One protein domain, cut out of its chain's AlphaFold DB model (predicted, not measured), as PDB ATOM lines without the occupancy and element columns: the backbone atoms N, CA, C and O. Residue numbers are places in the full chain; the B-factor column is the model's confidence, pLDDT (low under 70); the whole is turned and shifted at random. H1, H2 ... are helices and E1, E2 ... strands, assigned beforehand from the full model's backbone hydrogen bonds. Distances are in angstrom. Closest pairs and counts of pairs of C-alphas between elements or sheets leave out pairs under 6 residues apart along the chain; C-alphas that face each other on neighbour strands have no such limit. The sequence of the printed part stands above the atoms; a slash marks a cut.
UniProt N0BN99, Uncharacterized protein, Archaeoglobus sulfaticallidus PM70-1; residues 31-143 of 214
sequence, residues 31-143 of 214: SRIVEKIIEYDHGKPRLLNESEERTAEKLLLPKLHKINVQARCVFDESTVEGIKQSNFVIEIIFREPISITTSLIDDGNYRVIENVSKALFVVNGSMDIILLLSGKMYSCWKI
ATOM      1  N   SER A  31     -37.335 -34.907  31.827       56.28
ATOM      2  CA  SER A  31     -37.215 -33.441  31.753       56.28
ATOM      3  C   SER A  31     -36.383 -32.949  30.551       56.28
ATOM      4  O   SER A  31     -36.459 -31.784  30.149       56.28
ATOM      5  N   ARG A  32     -35.570 -33.823  29.935       71.88
ATOM      6  CA  ARG A  32     -34.635 -33.428  28.867       71.88
ATOM      7  C   ARG A  32     -35.195 -33.563  27.452       71.88
ATOM      8  O   ARG A  32     -34.621 -32.960  26.550       71.88
ATOM      9  N   ILE A  33     -36.287 -34.299  27.242       86.31
ATOM     10  CA  ILE A  33     -36.825 -34.563  25.891       86.31
ATOM     11  C   ILE A  33     -37.952 -33.607  25.483       86.31
ATOM     12  O   ILE A  33     -38.152 -33.355  24.293       86.31
ATOM     13  N   VAL A  34     -38.672 -33.040  26.452       89.56
ATOM     14  CA  VAL A  34     -39.753 -32.076  26.211       89.56
ATOM     15  C   VAL A  34     -39.182 -30.655  26.184       89.56
ATOM     16  O   VAL A  34     -38.365 -30.267  27.021       89.56
ATOM     17  N   GLU A  35     -39.549 -29.879  25.161       92.31
ATOM     18  CA  GLU A  35     -39.222 -28.450  25.068       92.31
ATOM     19  C   GLU A  35     -40.200 -27.632  25.907       92.31
ATOM     20  O   GLU A  35     -39.783 -26.767  26.669       92.31
ATOM     21  N   LYS A  36     -41.498 -27.896  25.723       93.62
ATOM     22  CA  LYS A  36     -42.602 -27.235  26.423       93.62
ATOM     23  C   LYS A  36     -43.908 -27.987  26.218       93.62
ATOM     24  O   LYS A  36     -44.080 -28.700  25.220       93.62
ATOM     25  N   ILE A  37     -44.857 -27.741  27.115       93.25
ATOM     26  CA  ILE A  37     -46.229 -28.238  27.001       93.25
ATOM     27  C   ILE A  37     -47.207 -27.063  26.924       93.25
ATOM     28  O   ILE A  37     -47.193 -26.149  27.751       93.25
ATOM     29  N   ILE A  38     -48.077 -27.095  25.912       94.69
ATOM     30  CA  ILE A  38     -49.098 -26.073  25.672       94.69
ATOM     31  C   ILE A  38     -50.478 -26.689  25.867       94.69
ATOM     32  O   ILE A  38     -50.850 -27.662  25.212       94.69
ATOM     33  N   GLU A  39     -51.263 -26.083  26.743       93.44
ATOM     34  CA  GLU A  39     -52.679 -26.374  26.904       93.44
ATOM     35  C   GLU A  39     -53.493 -25.446  25.999       93.44
ATOM     36  O   GLU A  39     -53.368 -24.227  26.077       93.44
ATOM     37  N   TYR A  40     -54.343 -26.009  25.151       91.44
ATOM     38  CA  TYR A  40     -55.344 -25.273  24.393       91.44
ATOM     39  C   TYR A  40     -56.712 -25.558  24.983       91.44
ATOM     40  O   TYR A  40     -57.134 -26.710  25.062       91.44
ATOM     41  N   ASP A  41     -57.438 -24.504  25.330       87.81
ATOM     42  CA  ASP A  41     -58.841 -24.595  25.710       87.81
ATOM     43  C   ASP A  41     -59.682 -23.817  24.701       87.81
ATOM     44  O   ASP A  41     -59.750 -22.585  24.756       87.81
ATOM     45  N   HIS A  42     -60.277 -24.545  23.751       86.00
ATOM     46  CA  HIS A  42     -61.074 -23.976  22.663       86.00
ATOM     47  C   HIS A  42     -60.327 -22.834  21.950       86.00
ATOM     48  O   HIS A  42     -60.779 -21.688  21.899       86.00
ATOM     49  N   GLY A  43     -59.114 -23.141  21.487       87.19
ATOM     50  CA  GLY A  43     -58.251 -22.220  20.750       87.19
ATOM     51  C   GLY A  43     -57.438 -21.247  21.602       87.19
ATOM     52  O   GLY A  43     -56.626 -20.514  21.046       87.19
ATOM     53  N   LYS A  44     -57.612 -21.224  22.930       91.19
ATOM     54  CA  LYS A  44     -56.841 -20.345  23.824       91.19
ATOM     55  C   LYS A  44     -55.607 -21.076  24.365       91.19
ATOM     56  O   LYS A  44     -55.796 -21.966  25.195       91.19
ATOM     57  N   PRO A  45     -54.380 -20.725  23.928       94.69
ATOM     58  CA  PRO A  45     -53.167 -21.380  24.398       94.69
ATOM     59  C   PRO A  45     -52.754 -20.874  25.784       94.69
ATOM     60  O   PRO A  45     -52.854 -19.684  26.091       94.69
ATOM     61  N   ARG A  46     -52.219 -21.781  26.597       95.00
ATOM     62  CA  ARG A  46     -51.606 -21.518  27.897       95.00
ATOM     63  C   ARG A  46     -50.365 -22.390  28.044       95.00
ATOM     64  O   ARG A  46     -50.444 -23.610  27.931       95.00
ATOM     65  N   LEU A  47     -49.225 -21.758  28.304       93.06
ATOM     66  CA  LEU A  47     -48.007 -22.472  28.680       93.06
ATOM     67  C   LEU A  47     -48.153 -22.996  30.109       93.06
ATOM     68  O   LEU A  47     -48.627 -22.271  30.991       93.06
ATOM     69  N   LEU A  48     -47.772 -24.252  30.313       89.62
ATOM     70  CA  LEU A  48     -47.702 -24.843  31.641       89.62
ATOM     71  C   LEU A  48     -46.459 -24.325  32.378       89.62
ATOM     72  O   LEU A  48     -45.440 -24.021  31.763       89.62
ATOM     73  N   ASN A  49     -46.553 -24.185  33.699       89.00
ATOM     74  CA  ASN A  49     -45.374 -23.920  34.526       89.00
ATOM     75  C   ASN A  49     -44.586 -25.214  34.801       89.00
ATOM     76  O   ASN A  49     -45.105 -26.309  34.610       89.00
ATOM     77  N   GLU A  50     -43.369 -25.108  35.338       85.62
ATOM     78  CA  GLU A  50     -42.483 -26.268  35.553       85.62
ATOM     79  C   GLU A  50     -43.085 -27.406  36.403       85.62
ATOM     80  O   GLU A  50     -42.700 -28.569  36.262       85.62
ATOM     81  N   SER A  51     -43.979 -27.093  37.346       86.50
ATOM     82  CA  SER A  51     -44.633 -28.103  38.188       86.50
ATOM     83  C   SER A  51     -45.758 -28.810  37.426       86.50
ATOM     84  O   SER A  51     -45.881 -30.039  37.477       86.50
ATOM     85  N   GLU A  52     -46.546 -28.042  36.672       88.12
ATOM     86  CA  GLU A  52     -47.580 -28.562  35.778       88.12
ATOM     87  C   GLU A  52     -46.972 -29.405  34.649       88.12
ATOM     88  O   GLU A  52     -47.486 -30.485  34.366       88.12
ATOM     89  N   GLU A  53     -45.862 -28.960  34.053       87.19
ATOM     90  CA  GLU A  53     -45.136 -29.685  33.003       87.19
ATOM     91  C   GLU A  53     -44.640 -31.036  33.505       87.19
ATOM     92  O   GLU A  53     -44.992 -32.058  32.923       87.19
ATOM     93  N   ARG A  54     -43.938 -31.075  34.645       84.75
ATOM     94  CA  ARG A  54     -43.489 -32.338  35.259       84.75
ATOM     95  C   ARG A  54     -44.637 -33.312  35.508       84.75
ATOM     96  O   ARG A  54     -44.501 -34.516  35.291       84.75
ATOM     97  N   THR A  55     -45.779 -32.799  35.957       85.38
ATOM     98  CA  THR A  55     -46.979 -33.615  36.184       85.38
ATOM     99  C   THR A  55     -47.549 -34.137  34.865       85.38
ATOM    100  O   THR A  55     -47.877 -35.319  34.749       85.38
ATOM    101  N   ALA A  56     -47.650 -33.274  33.854       86.50
ATOM    102  CA  ALA A  56     -48.146 -33.631  32.534       86.50
ATOM    103  C   ALA A  56     -47.233 -34.654  31.841       86.50
ATOM    104  O   ALA A  56     -47.737 -35.644  31.318       86.50
ATOM    105  N   GLU A  57     -45.913 -34.487  31.900       87.69
ATOM    106  CA  GLU A  57     -44.934 -35.441  31.372       87.69
ATOM    107  C   GLU A  57     -45.126 -36.840  31.959       87.69
ATOM    108  O   GLU A  57     -45.343 -37.798  31.212       87.69
ATOM    109  N   LYS A  58     -45.143 -36.943  33.299       85.31
ATOM    110  CA  LYS A  58     -45.340 -38.212  34.021       85.31
ATOM    111  C   LYS A  58     -46.646 -38.912  33.625       85.31
ATOM    112  O   LYS A  58     -46.708 -40.139  33.623       85.31
ATOM    113  N   LEU A  59     -47.690 -38.157  33.280       82.44
ATOM    114  CA  LEU A  59     -49.002 -38.702  32.915       82.44
ATOM    115  C   LEU A  59     -49.154 -39.024  31.423       82.44
ATOM    116  O   LEU A  59     -49.894 -39.948  31.070       82.44
ATOM    117  N   LEU A  60     -48.532 -38.240  30.544       85.50
ATOM    118  CA  LEU A  60     -48.794 -38.265  29.105       85.50
ATOM    119  C   LEU A  60     -47.740 -39.049  28.327       85.50
ATOM    120  O   LEU A  60     -48.113 -39.814  27.438       85.50
ATOM    121  N   LEU A  61     -46.455 -38.931  28.671       86.38
ATOM    122  CA  LEU A  61     -45.389 -39.641  27.954       86.38
ATOM    123  C   LEU A  61     -45.573 -41.167  27.989       86.38
ATOM    124  O   LEU A  61     -45.524 -41.784  26.922       86.38
ATOM    125  N   PRO A  62     -45.926 -41.804  29.128       82.88
ATOM    126  CA  PRO A  62     -46.173 -43.246  29.148       82.88
ATOM    127  C   PRO A  62     -47.334 -43.693  28.247       82.88
ATOM    128  O   PRO A  62     -47.407 -44.862  27.873       82.88
ATOM    129  N   LYS A  63     -48.262 -42.790  27.895       80.31
ATOM    130  CA  LYS A  63     -49.387 -43.100  27.001       80.31
ATOM    131  C   LYS A  63     -48.971 -43.171  25.533       80.31
ATOM    132  O   LYS A  63     -49.626 -43.881  24.776       80.31
ATOM    133  N   LEU A  64     -47.891 -42.494  25.137       80.88
ATOM    134  CA  LEU A  64     -47.361 -42.558  23.769       80.88
ATOM    135  C   LEU A  64     -46.882 -43.969  23.416       80.88
ATOM    136  O   LEU A  64     -47.080 -44.419  22.295       80.88
ATOM    137  N   HIS A  65     -46.348 -44.701  24.394       73.88
ATOM    138  CA  HIS A  65     -45.922 -46.093  24.229       73.88
ATOM    139  C   HIS A  65     -47.079 -47.104  24.208       73.88
ATOM    140  O   HIS A  65     -46.858 -48.288  23.979       73.88
ATOM    141  N   LYS A  66     -48.315 -46.651  24.454       71.31
ATOM    142  CA  LYS A  66     -49.523 -47.488  24.531       71.31
ATOM    143  C   LYS A  66     -50.507 -47.186  23.402       71.31
ATOM    144  O   LYS A  66     -51.707 -47.365  23.569       71.31
ATOM    145  N   ILE A  67     -50.047 -46.648  22.276       73.44
ATOM    146  CA  ILE A  67     -50.916 -46.348  21.131       73.44
ATOM    147  C   ILE A  67     -51.158 -47.585  20.255       73.44
ATOM    148  O   ILE A  67     -50.266 -48.403  20.061       73.44
ATOM    149  N   ASN A  68     -52.373 -47.696  19.707       61.06
ATOM    150  CA  ASN A  68     -52.799 -48.787  18.824       61.06
ATOM    151  C   ASN A  68     -52.059 -48.767  17.470       61.06
ATOM    152  O   ASN A  68     -51.650 -47.715  17.006       61.06
ATOM    153  N   VAL A  69     -51.942 -49.910  16.789       62.75
ATOM    154  CA  VAL A  69     -51.115 -50.106  15.576       62.75
ATOM    155  C   VAL A  69     -51.671 -49.481  14.284       62.75
ATOM    156  O   VAL A  69     -50.910 -49.261  13.334       62.75
ATOM    157  N   GLN A  70     -52.971 -49.180  14.201       58.81
ATOM    158  CA  GLN A  70     -53.555 -48.565  13.002       58.81
ATOM    159  C   GLN A  70     -53.897 -47.097  13.244       58.81
ATOM    160  O   GLN A  70     -54.875 -46.778  13.928       58.81
ATOM    161  N   ALA A  71     -53.111 -46.208  12.623       60.09
ATOM    162  CA  ALA A  71     -53.495 -44.814  12.461       60.09
ATOM    163  C   ALA A  71     -54.880 -44.777  11.807       60.09
ATOM    164  O   ALA A  71     -55.080 -45.303  10.711       60.09
ATOM    165  N   ARG A  72     -55.858 -44.204  12.505       65.56
ATOM    166  CA  ARG A  72     -57.252 -44.207  12.038       65.56
ATOM    167  C   ARG A  72     -57.505 -43.142  10.977       65.56
ATOM    168  O   ARG A  72     -58.513 -43.199  10.281       65.56
ATOM    169  N   CYS A  73     -56.617 -42.160  10.899       72.94
ATOM    170  CA  CYS A  73     -56.737 -40.992  10.054       72.94
ATOM    171  C   CYS A  73     -55.402 -40.255   9.932       72.94
ATOM    172  O   CYS A  73     -54.493 -40.421  10.752       72.94
ATOM    173  N   VAL A  74     -55.314 -39.438   8.886       83.69
ATOM    174  CA  VAL A  74     -54.193 -38.546   8.611       83.69
ATOM    175  C   VAL A  74     -54.758 -37.151   8.366       83.69
ATOM    176  O   VAL A  74     -55.727 -37.002   7.622       83.69
ATOM    177  N   PHE A  75     -54.163 -36.147   9.001       83.88
ATOM    178  CA  PHE A  75     -54.582 -34.753   8.937       83.88
ATOM    179  C   PHE A  75     -53.434 -33.850   8.493       83.88
ATOM    180  O   PHE A  75     -52.265 -34.095   8.805       83.88
ATOM    181  N   ASP A  76     -53.793 -32.778   7.793       86.69
ATOM    182  CA  ASP A  76     -52.918 -31.626   7.608       86.69
ATOM    183  C   ASP A  76     -52.986 -30.680   8.817       86.69
ATOM    184  O   ASP A  76     -53.816 -30.828   9.718       86.69
ATOM    185  N   GLU A  77     -52.097 -29.691   8.834       87.06
ATOM    186  CA  GLU A  77     -52.027 -28.697   9.905       87.06
ATOM    187  C   GLU A  77     -53.325 -27.885  10.041       87.06
ATOM    188  O   GLU A  77     -53.782 -27.641  11.154       87.06
ATOM    189  N   SER A  78     -53.983 -27.544   8.926       85.25
ATOM    190  CA  SER A  78     -55.220 -26.751   8.940       85.25
ATOM    191  C   SER A  78     -56.366 -27.453   9.673       85.25
ATOM    192  O   SER A  78     -57.099 -26.839  10.451       85.25
ATOM    193  N   THR A  79     -56.472 -28.770   9.490       85.75
ATOM    194  CA  THR A  79     -57.463 -29.605  10.165       85.75
ATOM    195  C   THR A  79     -57.176 -29.677  11.663       85.75
ATOM    196  O   THR A  79     -58.094 -29.593  12.480       85.75
ATOM    197  N   VAL A  80     -55.900 -29.785  12.040       86.81
ATOM    198  CA  VAL A  80     -55.479 -29.834  13.447       86.81
ATOM    199  C   VAL A  80     -55.714 -28.510  14.165       86.81
ATOM    200  O   VAL A  80     -56.151 -28.518  15.316       86.81
ATOM    201  N   GLU A  81     -55.528 -27.377  13.495       88.88
ATOM    202  CA  GLU A  81     -55.901 -26.080  14.059       88.88
ATOM    203  C   GLU A  81     -57.410 -26.004  14.338       88.88
ATOM    204  O   GLU A  81     -57.818 -25.592  15.423       88.88
ATOM    205  N   GLY A  82     -58.257 -26.532  13.446       85.31
ATOM    206  CA  GLY A  82     -59.694 -26.682  13.713       85.31
ATOM    207  C   GLY A  82     -60.005 -27.539  14.953       85.31
ATOM    208  O   GLY A  82     -60.921 -27.224  15.724       85.31
ATOM    209  N   ILE A  83     -59.215 -28.590  15.201       85.31
ATOM    210  CA  ILE A  83     -59.335 -29.431  16.403       85.31
ATOM    211  C   ILE A  83     -58.972 -28.629  17.657       85.31
ATOM    212  O   ILE A  83     -59.734 -28.658  18.626       85.31
ATOM    213  N   LYS A  84     -57.867 -27.873  17.640       88.00
ATOM    214  CA  LYS A  84     -57.451 -27.012  18.762       88.00
ATOM    215  C   LYS A  84     -58.494 -25.944  19.098       88.00
ATOM    216  O   LYS A  84     -58.700 -25.651  20.271       88.00
ATOM    217  N   GLN A  85     -59.177 -25.387  18.094       87.31
ATOM    218  CA  GLN A  85     -60.228 -24.377  18.288       87.31
ATOM    219  C   GLN A  85     -61.488 -24.933  18.966       87.31
ATOM    220  O   GLN A  85     -62.173 -24.213  19.687       87.31
ATOM    221  N   SER A  86     -61.803 -26.209  18.743       80.94
ATOM    222  CA  SER A  86     -63.064 -26.821  19.182       80.94
ATOM    223  C   SER A  86     -62.934 -27.757  20.383       80.94
ATOM    224  O   SER A  86     -63.951 -28.147  20.950       80.94
ATOM    225  N   ASN A  87     -61.713 -28.119  20.785       81.69
ATOM    226  CA  ASN A  87     -61.464 -29.090  21.848       81.69
ATOM    227  C   ASN A  87     -60.507 -28.538  22.905       81.69
ATOM    228  O   ASN A  87     -59.795 -27.555  22.693       81.69
ATOM    229  N   PHE A  88     -60.459 -29.227  24.043       85.00
ATOM    230  CA  PHE A  88     -59.327 -29.116  24.950       85.00
ATOM    231  C   PHE A  88     -58.195 -30.012  24.432       85.00
ATOM    232  O   PHE A  88     -58.402 -31.209  24.219       85.00
ATOM    233  N   VAL A  89     -57.013 -29.446  24.205       90.12
ATOM    234  CA  VAL A  89     -55.864 -30.154  23.626       90.12
ATOM    235  C   VAL A  89     -54.625 -29.887  24.463       90.12
ATOM    236  O   VAL A  89     -54.339 -28.741  24.783       90.12
ATOM    237  N   ILE A  90     -53.861 -30.929  24.777       91.50
ATOM    238  CA  ILE A  90     -52.516 -30.776  25.340       91.50
ATOM    239  C   ILE A  90     -51.513 -31.094  24.238       91.50
ATOM    240  O   ILE A  90     -51.481 -32.215  23.738       91.50
ATOM    241  N   GLU A  91     -50.721 -30.110  23.839       94.44
ATOM    242  CA  GLU A  91     -49.664 -30.237  22.840       94.44
ATOM    243  C   GLU A  91     -48.312 -30.337  23.546       94.44
ATOM    244  O   GLU A  91     -47.900 -29.422  24.255       94.44
ATOM    245  N   ILE A  92     -47.622 -31.454  23.336       94.00
ATOM    246  CA  ILE A  92     -46.236 -31.660  23.746       94.00
ATOM    247  C   ILE A  92     -45.354 -31.373  22.537       94.00
ATOM    248  O   ILE A  92     -45.567 -31.941  21.459       94.00
ATOM    249  N   ILE A  93     -44.362 -30.508  22.726       94.00
ATOM    250  CA  ILE A  93     -43.336 -30.207  21.730       94.00
ATOM    251  C   ILE A  93     -42.030 -30.818  22.227       94.00
ATOM    252  O   ILE A  93     -41.598 -30.535  23.346       94.00
ATOM    253  N   PHE A  94     -41.425 -31.681  21.415       93.31
ATOM    254  CA  PHE A  94     -40.155 -32.323  21.750       93.31
ATOM    255  C   PHE A  94     -38.983 -31.439  21.318       93.31
ATOM    256  O   PHE A  94     -39.053 -30.806  20.265       93.31
ATOM    257  N   ARG A  95     -37.906 -31.408  22.114       92.75
ATOM    258  CA  ARG A  95     -36.692 -30.630  21.786       92.75
ATOM    259  C   ARG A  95     -36.037 -31.124  20.505       92.75
ATOM    260  O   ARG A  95     -35.588 -30.332  19.683       92.75
ATOM    261  N   GLU A  96     -36.008 -32.441  20.349       91.50
ATOM    262  CA  GLU A  96     -35.548 -33.136  19.155       91.50
ATOM    263  C   GLU A  96     -36.620 -34.147  18.728       91.50
ATOM    264  O   GLU A  96     -37.333 -34.668  19.591       91.50
ATOM    265  N   PRO A  97     -36.778 -34.427  17.421       91.25
ATOM    266  CA  PRO A  97     -37.731 -35.430  16.966       91.25
ATOM    267  C   PRO A  97     -37.437 -36.797  17.588       91.25
ATOM    268  O   PRO A  97     -36.311 -37.287  17.516       91.25
ATOM    269  N   ILE A  98     -38.459 -37.433  18.159       90.19
ATOM    270  CA  ILE A  98     -38.329 -38.739  18.809       90.19
ATOM    271  C   ILE A  98     -38.918 -39.860  17.955       90.19
ATOM    272  O   ILE A  98     -39.745 -39.633  17.067       90.19
ATOM    273  N   SER A  99     -38.524 -41.088  18.275       87.81
ATOM    274  CA  SER A  99     -39.143 -42.296  17.742       87.81
ATOM    275  C   SER A  99     -40.096 -42.894  18.772       87.81
ATOM    276  O   SER A  99     -39.723 -43.100  19.926       87.81
ATOM    277  N   ILE A 100     -41.329 -43.189  18.363       84.19
ATOM    278  CA  ILE A 100     -42.349 -43.789  19.231       84.19
ATOM    279  C   ILE A 100     -42.550 -45.248  18.835       84.19
ATOM    280  O   ILE A 100     -42.967 -45.544  17.715       84.19
ATOM    281  N   THR A 101     -42.278 -46.158  19.767       76.50
ATOM    282  CA  THR A 101     -42.519 -47.594  19.592       76.50
ATOM    283  C   THR A 101     -43.952 -47.945  19.985       76.50
ATOM    284  O   THR A 101     -44.381 -47.639  21.097       76.50
ATOM    285  N   THR A 102     -44.674 -48.624  19.095       72.12
ATOM    286  CA  THR A 102     -46.031 -49.139  19.328       72.12
ATOM    287  C   THR A 102     -45.977 -50.640  19.619       72.12
ATOM    288  O   THR A 102     -45.370 -51.387  18.843       72.12
ATOM    289  N   SER A 103     -46.637 -51.103  20.680       57.75
ATOM    290  CA  SER A 103     -46.788 -52.531  20.985       57.75
ATOM    291  C   SER A 103     -47.867 -53.180  20.109       57.75
ATOM    292  O   SER A 103     -48.987 -52.677  20.058       57.75
ATOM    293  N   LEU A 104     -47.571 -54.302  19.442       57.16
ATOM    294  CA  LEU A 104     -48.622 -55.180  18.915       57.16
ATOM    295  C   LEU A 104     -49.213 -56.007  20.053       57.16
ATOM    296  O   LEU A 104     -48.491 -56.703  20.767       57.16
ATOM    297  N   ILE A 105     -50.535 -55.964  20.179       52.72
ATOM    298  CA  ILE A 105     -51.287 -57.016  20.852       52.72
ATOM    299  C   ILE A 105     -51.443 -58.126  19.812       52.72
ATOM    300  O   ILE A 105     -52.100 -57.910  18.798       52.72
ATOM    301  N   ASP A 106     -50.835 -59.276  20.087       48.50
ATOM    302  CA  ASP A 106     -50.759 -60.484  19.255       48.50
ATOM    303  C   ASP A 106     -49.499 -60.499  18.330       48.50
ATOM    304  O   ASP A 106     -49.332 -59.680  17.429       48.50
ATOM    305  N   ASP A 107     -48.573 -61.430  18.615       49.47
ATOM    306  CA  ASP A 107     -47.337 -61.808  17.882       49.47
ATOM    307  C   ASP A 107     -46.011 -61.047  18.114       49.47
ATOM    308  O   ASP A 107     -45.004 -61.373  17.486       49.47
ATOM    309  N   GLY A 108     -45.933 -60.088  19.042       54.25
ATOM    310  CA  GLY A 108     -44.639 -59.557  19.517       54.25
ATOM    311  C   GLY A 108     -43.833 -58.708  18.518       54.25
ATOM    312  O   GLY A 108     -42.701 -58.329  18.824       54.25
ATOM    313  N   ASN A 109     -44.390 -58.361  17.352       57.22
ATOM    314  CA  ASN A 109     -43.759 -57.368  16.481       57.22
ATOM    315  C   ASN A 109     -44.036 -55.941  17.008       57.22
ATOM    316  O   ASN A 109     -45.017 -55.678  17.701       57.22
ATOM    317  N   TYR A 110     -43.166 -54.990  16.698       64.56
ATOM    318  CA  TYR A 110     -43.345 -53.582  17.053       64.56
ATOM    319  C   TYR A 110     -43.282 -52.732  15.788       64.56
ATOM    320  O   TYR A 110     -42.659 -53.117  14.795       64.56
ATOM    321  N   ARG A 111     -43.938 -51.571  15.804       72.50
ATOM    322  CA  ARG A 111     -43.732 -50.532  14.788       72.50
ATOM    323  C   ARG A 111     -43.118 -49.314  15.445       72.50
ATOM    324  O   ARG A 111     -43.450 -48.988  16.581       72.50
ATOM    325  N   VAL A 112     -42.226 -48.656  14.720       79.31
ATOM    326  CA  VAL A 112     -41.582 -47.421  15.158       79.31
ATOM    327  C   VAL A 112     -42.099 -46.291  14.280       79.31
ATOM    328  O   VAL A 112     -42.026 -46.367  13.055       79.31
ATOM    329  N   ILE A 113     -42.664 -45.264  14.907       84.31
ATOM    330  CA  ILE A 113     -43.029 -44.010  14.252       84.31
ATOM    331  C   ILE A 113     -41.845 -43.073  14.432       84.31
ATOM    332  O   ILE A 113     -41.582 -42.621  15.544       84.31
ATOM    333  N   GLU A 114     -41.121 -42.811  13.354       87.50
ATOM    334  CA  GLU A 114     -39.913 -41.987  13.384       87.50
ATOM    335  C   GLU A 114     -40.226 -40.492  13.226       87.50
ATOM    336  O   GLU A 114     -41.262 -40.100  12.674       87.50
ATOM    337  N   ASN A 115     -39.281 -39.653  13.656       90.69
ATOM    338  CA  ASN A 115     -39.283 -38.202  13.451       90.69
ATOM    339  C   ASN A 115     -40.526 -37.483  14.006       90.69
ATOM    340  O   ASN A 115     -41.041 -36.542  13.391       90.69
ATOM    341  N   VAL A 116     -41.018 -37.914  15.167       92.12
ATOM    342  CA  VAL A 116     -42.163 -37.286  15.827       92.12
ATOM    343  C   VAL A 116     -41.710 -36.015  16.537       92.12
ATOM    344  O   VAL A 116     -40.978 -36.069  17.520       92.12
ATOM    345  N   SER A 117     -42.165 -34.863  16.049       94.44
ATOM    346  CA  SER A 117     -41.806 -33.543  16.600       94.44
ATOM    347  C   SER A 117     -42.841 -32.989  17.580       94.44
ATOM    348  O   SER A 117     -42.503 -32.195  18.457       94.44
ATOM    349  N   LYS A 118     -44.107 -33.410  17.451       95.00
ATOM    350  CA  LYS A 118     -45.204 -32.995  18.335       95.00
ATOM    351  C   LYS A 118     -46.157 -34.147  18.616       95.00
ATOM    352  O   LYS A 118     -46.431 -34.959  17.727       95.00
ATOM    353  N   ALA A 119     -46.720 -34.156  19.818       92.88
ATOM    354  CA  ALA A 119     -47.815 -35.038  20.203       92.88
ATOM    355  C   ALA A 119     -48.972 -34.221  20.787       92.88
ATOM    356  O   ALA A 119     -48.775 -33.440  21.714       92.88
ATOM    357  N   LEU A 120     -50.181 -34.390  20.252       92.38
ATOM    358  CA  LEU A 120     -51.376 -33.687  20.720       92.38
ATOM    359  C   LEU A 120     -52.334 -34.684  21.352       92.38
ATOM    360  O   LEU A 120     -52.774 -35.621  20.695       92.38
ATOM    361  N   PHE A 121     -52.712 -34.439  22.597       88.94
ATOM    362  CA  PHE A 121     -53.719 -35.198  23.321       88.94
ATOM    363  C   PHE A 121     -55.038 -34.444  23.253       88.94
ATOM    364  O   PHE A 121     -55.196 -33.401  23.887       88.94
ATOM    365  N   VAL A 122     -55.990 -34.966  22.482       86.25
ATOM    366  CA  VAL A 122     -57.316 -34.360  22.343       86.25
ATOM    367  C   VAL A 122     -58.223 -34.900  23.448       86.25
ATOM    368  O   VAL A 122     -58.573 -36.085  23.478       86.25
ATOM    369  N   VAL A 123     -58.602 -34.030  24.383       72.88
ATOM    370  CA  VAL A 123     -59.440 -34.371  25.535       72.88
ATOM    371  C   VAL A 123     -60.894 -34.082  25.189       72.88
ATOM    372  O   VAL A 123     -61.372 -32.954  25.284       72.88
ATOM    373  N   ASN A 124     -61.611 -35.132  24.809       61.78
ATOM    374  CA  ASN A 124     -63.047 -35.082  24.576       61.78
ATOM    375  C   ASN A 124     -63.691 -36.219  25.382       61.78
ATOM    376  O   ASN A 124     -63.628 -37.383  24.995       61.78
ATOM    377  N   GLY A 125     -64.182 -35.933  26.589       59.00
ATOM    378  CA  GLY A 125     -64.625 -36.994  27.506       59.00
ATOM    379  C   GLY A 125     -63.460 -37.699  28.198       59.00
ATOM    380  O   GLY A 125     -62.708 -37.096  28.961       59.00
ATOM    381  N   SER A 126     -63.328 -38.999  27.944       50.28
ATOM    382  CA  SER A 126     -62.387 -39.902  28.616       50.28
ATOM    383  C   SER A 126     -60.983 -39.994  28.004       50.28
ATOM    384  O   SER A 126     -60.244 -40.877  28.417       50.28
ATOM    385  N   MET A 127     -60.595 -39.068  27.114       53.09
ATOM    386  CA  MET A 127     -59.319 -39.035  26.361       53.09
ATOM    387  C   MET A 127     -59.072 -40.256  25.475       53.09
ATOM    388  O   MET A 127     -58.697 -41.300  25.988       53.09
ATOM    389  N   ASP A 128     -59.146 -40.114  24.146       64.69
ATOM    390  CA  ASP A 128     -58.910 -41.272  23.270       64.69
ATOM    391  C   ASP A 128     -58.292 -40.966  21.890       64.69
ATOM    392  O   ASP A 128     -58.283 -41.850  21.034       64.69
ATOM    393  N   ILE A 129     -57.771 -39.756  21.632       73.00
ATOM    394  CA  ILE A 129     -57.051 -39.467  20.376       73.00
ATOM    395  C   ILE A 129     -55.729 -38.752  20.666       73.00
ATOM    396  O   ILE A 129     -55.712 -37.673  21.262       73.00
ATOM    397  N   ILE A 130     -54.635 -39.360  20.208       83.44
ATOM    398  CA  ILE A 130     -53.303 -38.765  20.126       83.44
ATOM    399  C   ILE A 130     -53.024 -38.435  18.662       83.44
ATOM    400  O   ILE A 130     -53.110 -39.314  17.810       83.44
ATOM    401  N   LEU A 131     -52.668 -37.194  18.350       83.19
ATOM    402  CA  LEU A 131     -52.161 -36.831  17.028       83.19
ATOM    403  C   LEU A 131     -50.640 -36.727  17.096       83.19
ATOM    404  O   LEU A 131     -50.117 -35.947  17.888       83.19
ATOM    405  N   LEU A 132     -49.937 -37.494  16.269       84.75
ATOM    406  CA  LEU A 132     -48.479 -37.469  16.177       84.75
ATOM    407  C   LEU A 132     -48.061 -36.769  14.890       84.75
ATOM    408  O   LEU A 132     -48.434 -37.208  13.800       84.75
ATOM    409  N   LEU A 133     -47.287 -35.693  15.022       89.19
ATOM    410  CA  LEU A 133     -46.707 -34.984  13.886       89.19
ATOM    411  C   LEU A 133     -45.378 -35.626  13.496       89.19
ATOM    412  O   LEU A 133     -44.392 -35.462  14.215       89.19
ATOM    413  N   SER A 134     -45.345 -36.277  12.335       84.62
ATOM    414  CA  SER A 134     -44.111 -36.736  11.690       84.62
ATOM    415  C   SER A 134     -43.975 -36.057  10.325       84.62
ATOM    416  O   SER A 134     -44.876 -36.110   9.482       84.62
ATOM    417  N   GLY A 135     -42.877 -35.325  10.124       85.06
ATOM    418  CA  GLY A 135     -42.699 -34.463   8.955       85.06
ATOM    419  C   GLY A 135     -43.728 -33.325   8.899       85.06
ATOM    420  O   GLY A 135     -43.658 -32.388   9.688       85.06
ATOM    421  N   LYS A 136     -44.666 -33.388   7.943       83.12
ATOM    422  CA  LYS A 136     -45.710 -32.362   7.711       83.12
ATOM    423  C   LYS A 136     -47.139 -32.863   7.929       83.12
ATOM    424  O   LYS A 136     -48.087 -32.152   7.607       83.12
ATOM    425  N   MET A 137     -47.305 -34.094   8.403       85.06
ATOM    426  CA  MET A 137     -48.619 -34.716   8.537       85.06
ATOM    427  C   MET A 137     -48.840 -35.208   9.959       85.06
ATOM    428  O   MET A 137     -47.945 -35.779  10.588       85.06
ATOM    429  N   TYR A 138     -50.061 -35.018  10.443       87.88
ATOM    430  CA  TYR A 138     -50.512 -35.573  11.704       87.88
ATOM    431  C   TYR A 138     -51.156 -36.929  11.453       87.88
ATOM    432  O   TYR A 138     -52.108 -37.046  10.687       87.88
ATOM    433  N   SER A 139     -50.664 -37.956  12.125       84.94
ATOM    434  CA  SER A 139     -51.312 -39.265  12.175       84.94
ATOM    435  C   SER A 139     -52.127 -39.358  13.459       84.94
ATOM    436  O   SER A 139     -51.654 -38.947  14.516       84.94
ATOM    437  N   CYS A 140     -53.366 -39.841  13.374       84.19
ATOM    438  CA  CYS A 140     -54.237 -39.955  14.536       84.19
ATOM    439  C   CYS A 140     -54.235 -41.381  15.087       84.19
ATOM    440  O   CYS A 140     -54.481 -42.362  14.379       84.19
ATOM    441  N   TRP A 141     -53.984 -41.478  16.380       79.56
ATOM    442  CA  TRP A 141     -53.768 -42.711  17.105       79.56
ATOM    443  C   TRP A 141     -54.735 -42.788  18.263       79.56
ATOM    444  O   TRP A 141     -55.068 -41.788  18.896       79.56
ATOM    445  N   LYS A 142     -55.185 -43.999  18.550       72.69
ATOM    446  CA  LYS A 142     -56.028 -44.271  19.701       72.69
ATOM    447  C   LYS A 142     -55.181 -44.940  20.767       72.69
ATOM    448  O   LYS A 142     -54.444 -45.868  20.449       72.69
ATOM    449  N   ILE A 143     -55.278 -44.470  22.003       64.56
ATOM    450  CA  ILE A 143     -54.579 -45.087  23.134       64.56
ATOM    451  C   ILE A 143     -55.243 -46.439  23.402       64.56
ATOM    452  O   ILE A 143     -56.468 -46.525  23.512       64.56
TER     453      ILE A 143
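What this domain is: This is residues 31 to 143 of the 214 residues of an uncharacterized protein of Archaeoglobus sulfaticallidus PM70-1 (UniProt N0BN99). One strongly twisted, curled sheet of seven strands has H1 lying across one face and the shorter H2 packed on the opposite face, making three layers. The long hairpin E4 and E5 bends sharply, and its tip is at one end of the longest axis. The printed part has 113 residues, with two named helices and seven named strands, along the chain E1 E2 H1 E3 H2 E4 E5 E6 E7. The antiparallel sheet runs E2 E1 E4 E5 E6 E7 E3; the class is mixed, helices and strands. The whole is compact, with a radius of gyration of the C-alphas of 13.6 A and spans of 42 by 30 by 28 A.

How they stand to each other: E4, residues 88 to 103, bends by 115 degrees at residue 96; E5, residues 110 to 123, bends by 104 degrees at residue 115. In this hairpin N 92 and O 119 are 2.8 A apart, within hydrogen-bond range. E6, residues 129 to 134, and E7, residues 137 to 141, complete a meander, each strand the antiparallel neighbour of the one before; N 120 and O 131 are 2.8 A apart, N 132 and O 139 2.9 A. Edge strand E3, residues 73 to 75, is the antiparallel neighbour of E7, with N 75 and O 138 2.8 A apart. E1, residues 34 to 41, is the antiparallel neighbour of E4, with N 38 and O 91 2.9 A apart, and forms a hairpin with its other neighbour, edge strand E2, residues 44 to 47, with N 46 and O 39 2.8 A apart. H1, residues 50 to 64, has a height over the sheet of 8.7 A; its closest C-alphas to E1 are those of Glu 53 and Ile 37, 6.3 A. It runs across the strands, at 88 degrees to E1 on the local plane. H2, residues 77 to 86, is on the opposite face; its closest C-alphas to E1 are those of Lys 84 and Tyr 40, 6.3 A. H1 and H2 are apart. In H2 every O i to N i+4 pair is within hydrogen-bond range, in H1 8 of 11.

Where its parts are: E1 begins at C-alpha 34 (-39.753, -32.076, 26.211) and E7 ends at C-alpha 141 (-53.768, -42.711, 17.105). E4 measures 26.9 A, E5 26.5 A, H1 20.7 A and E1 20.5 A.

The domain as a whole: The C-alphas farthest apart, Lys 44 and Asp 107, are 43.0 A apart. The printed part has no cut and no long link. Its mean pLDDT is 81.1; residues 31, 68 to 72, 103 to 110, 124 to 128 and 143 are under 70.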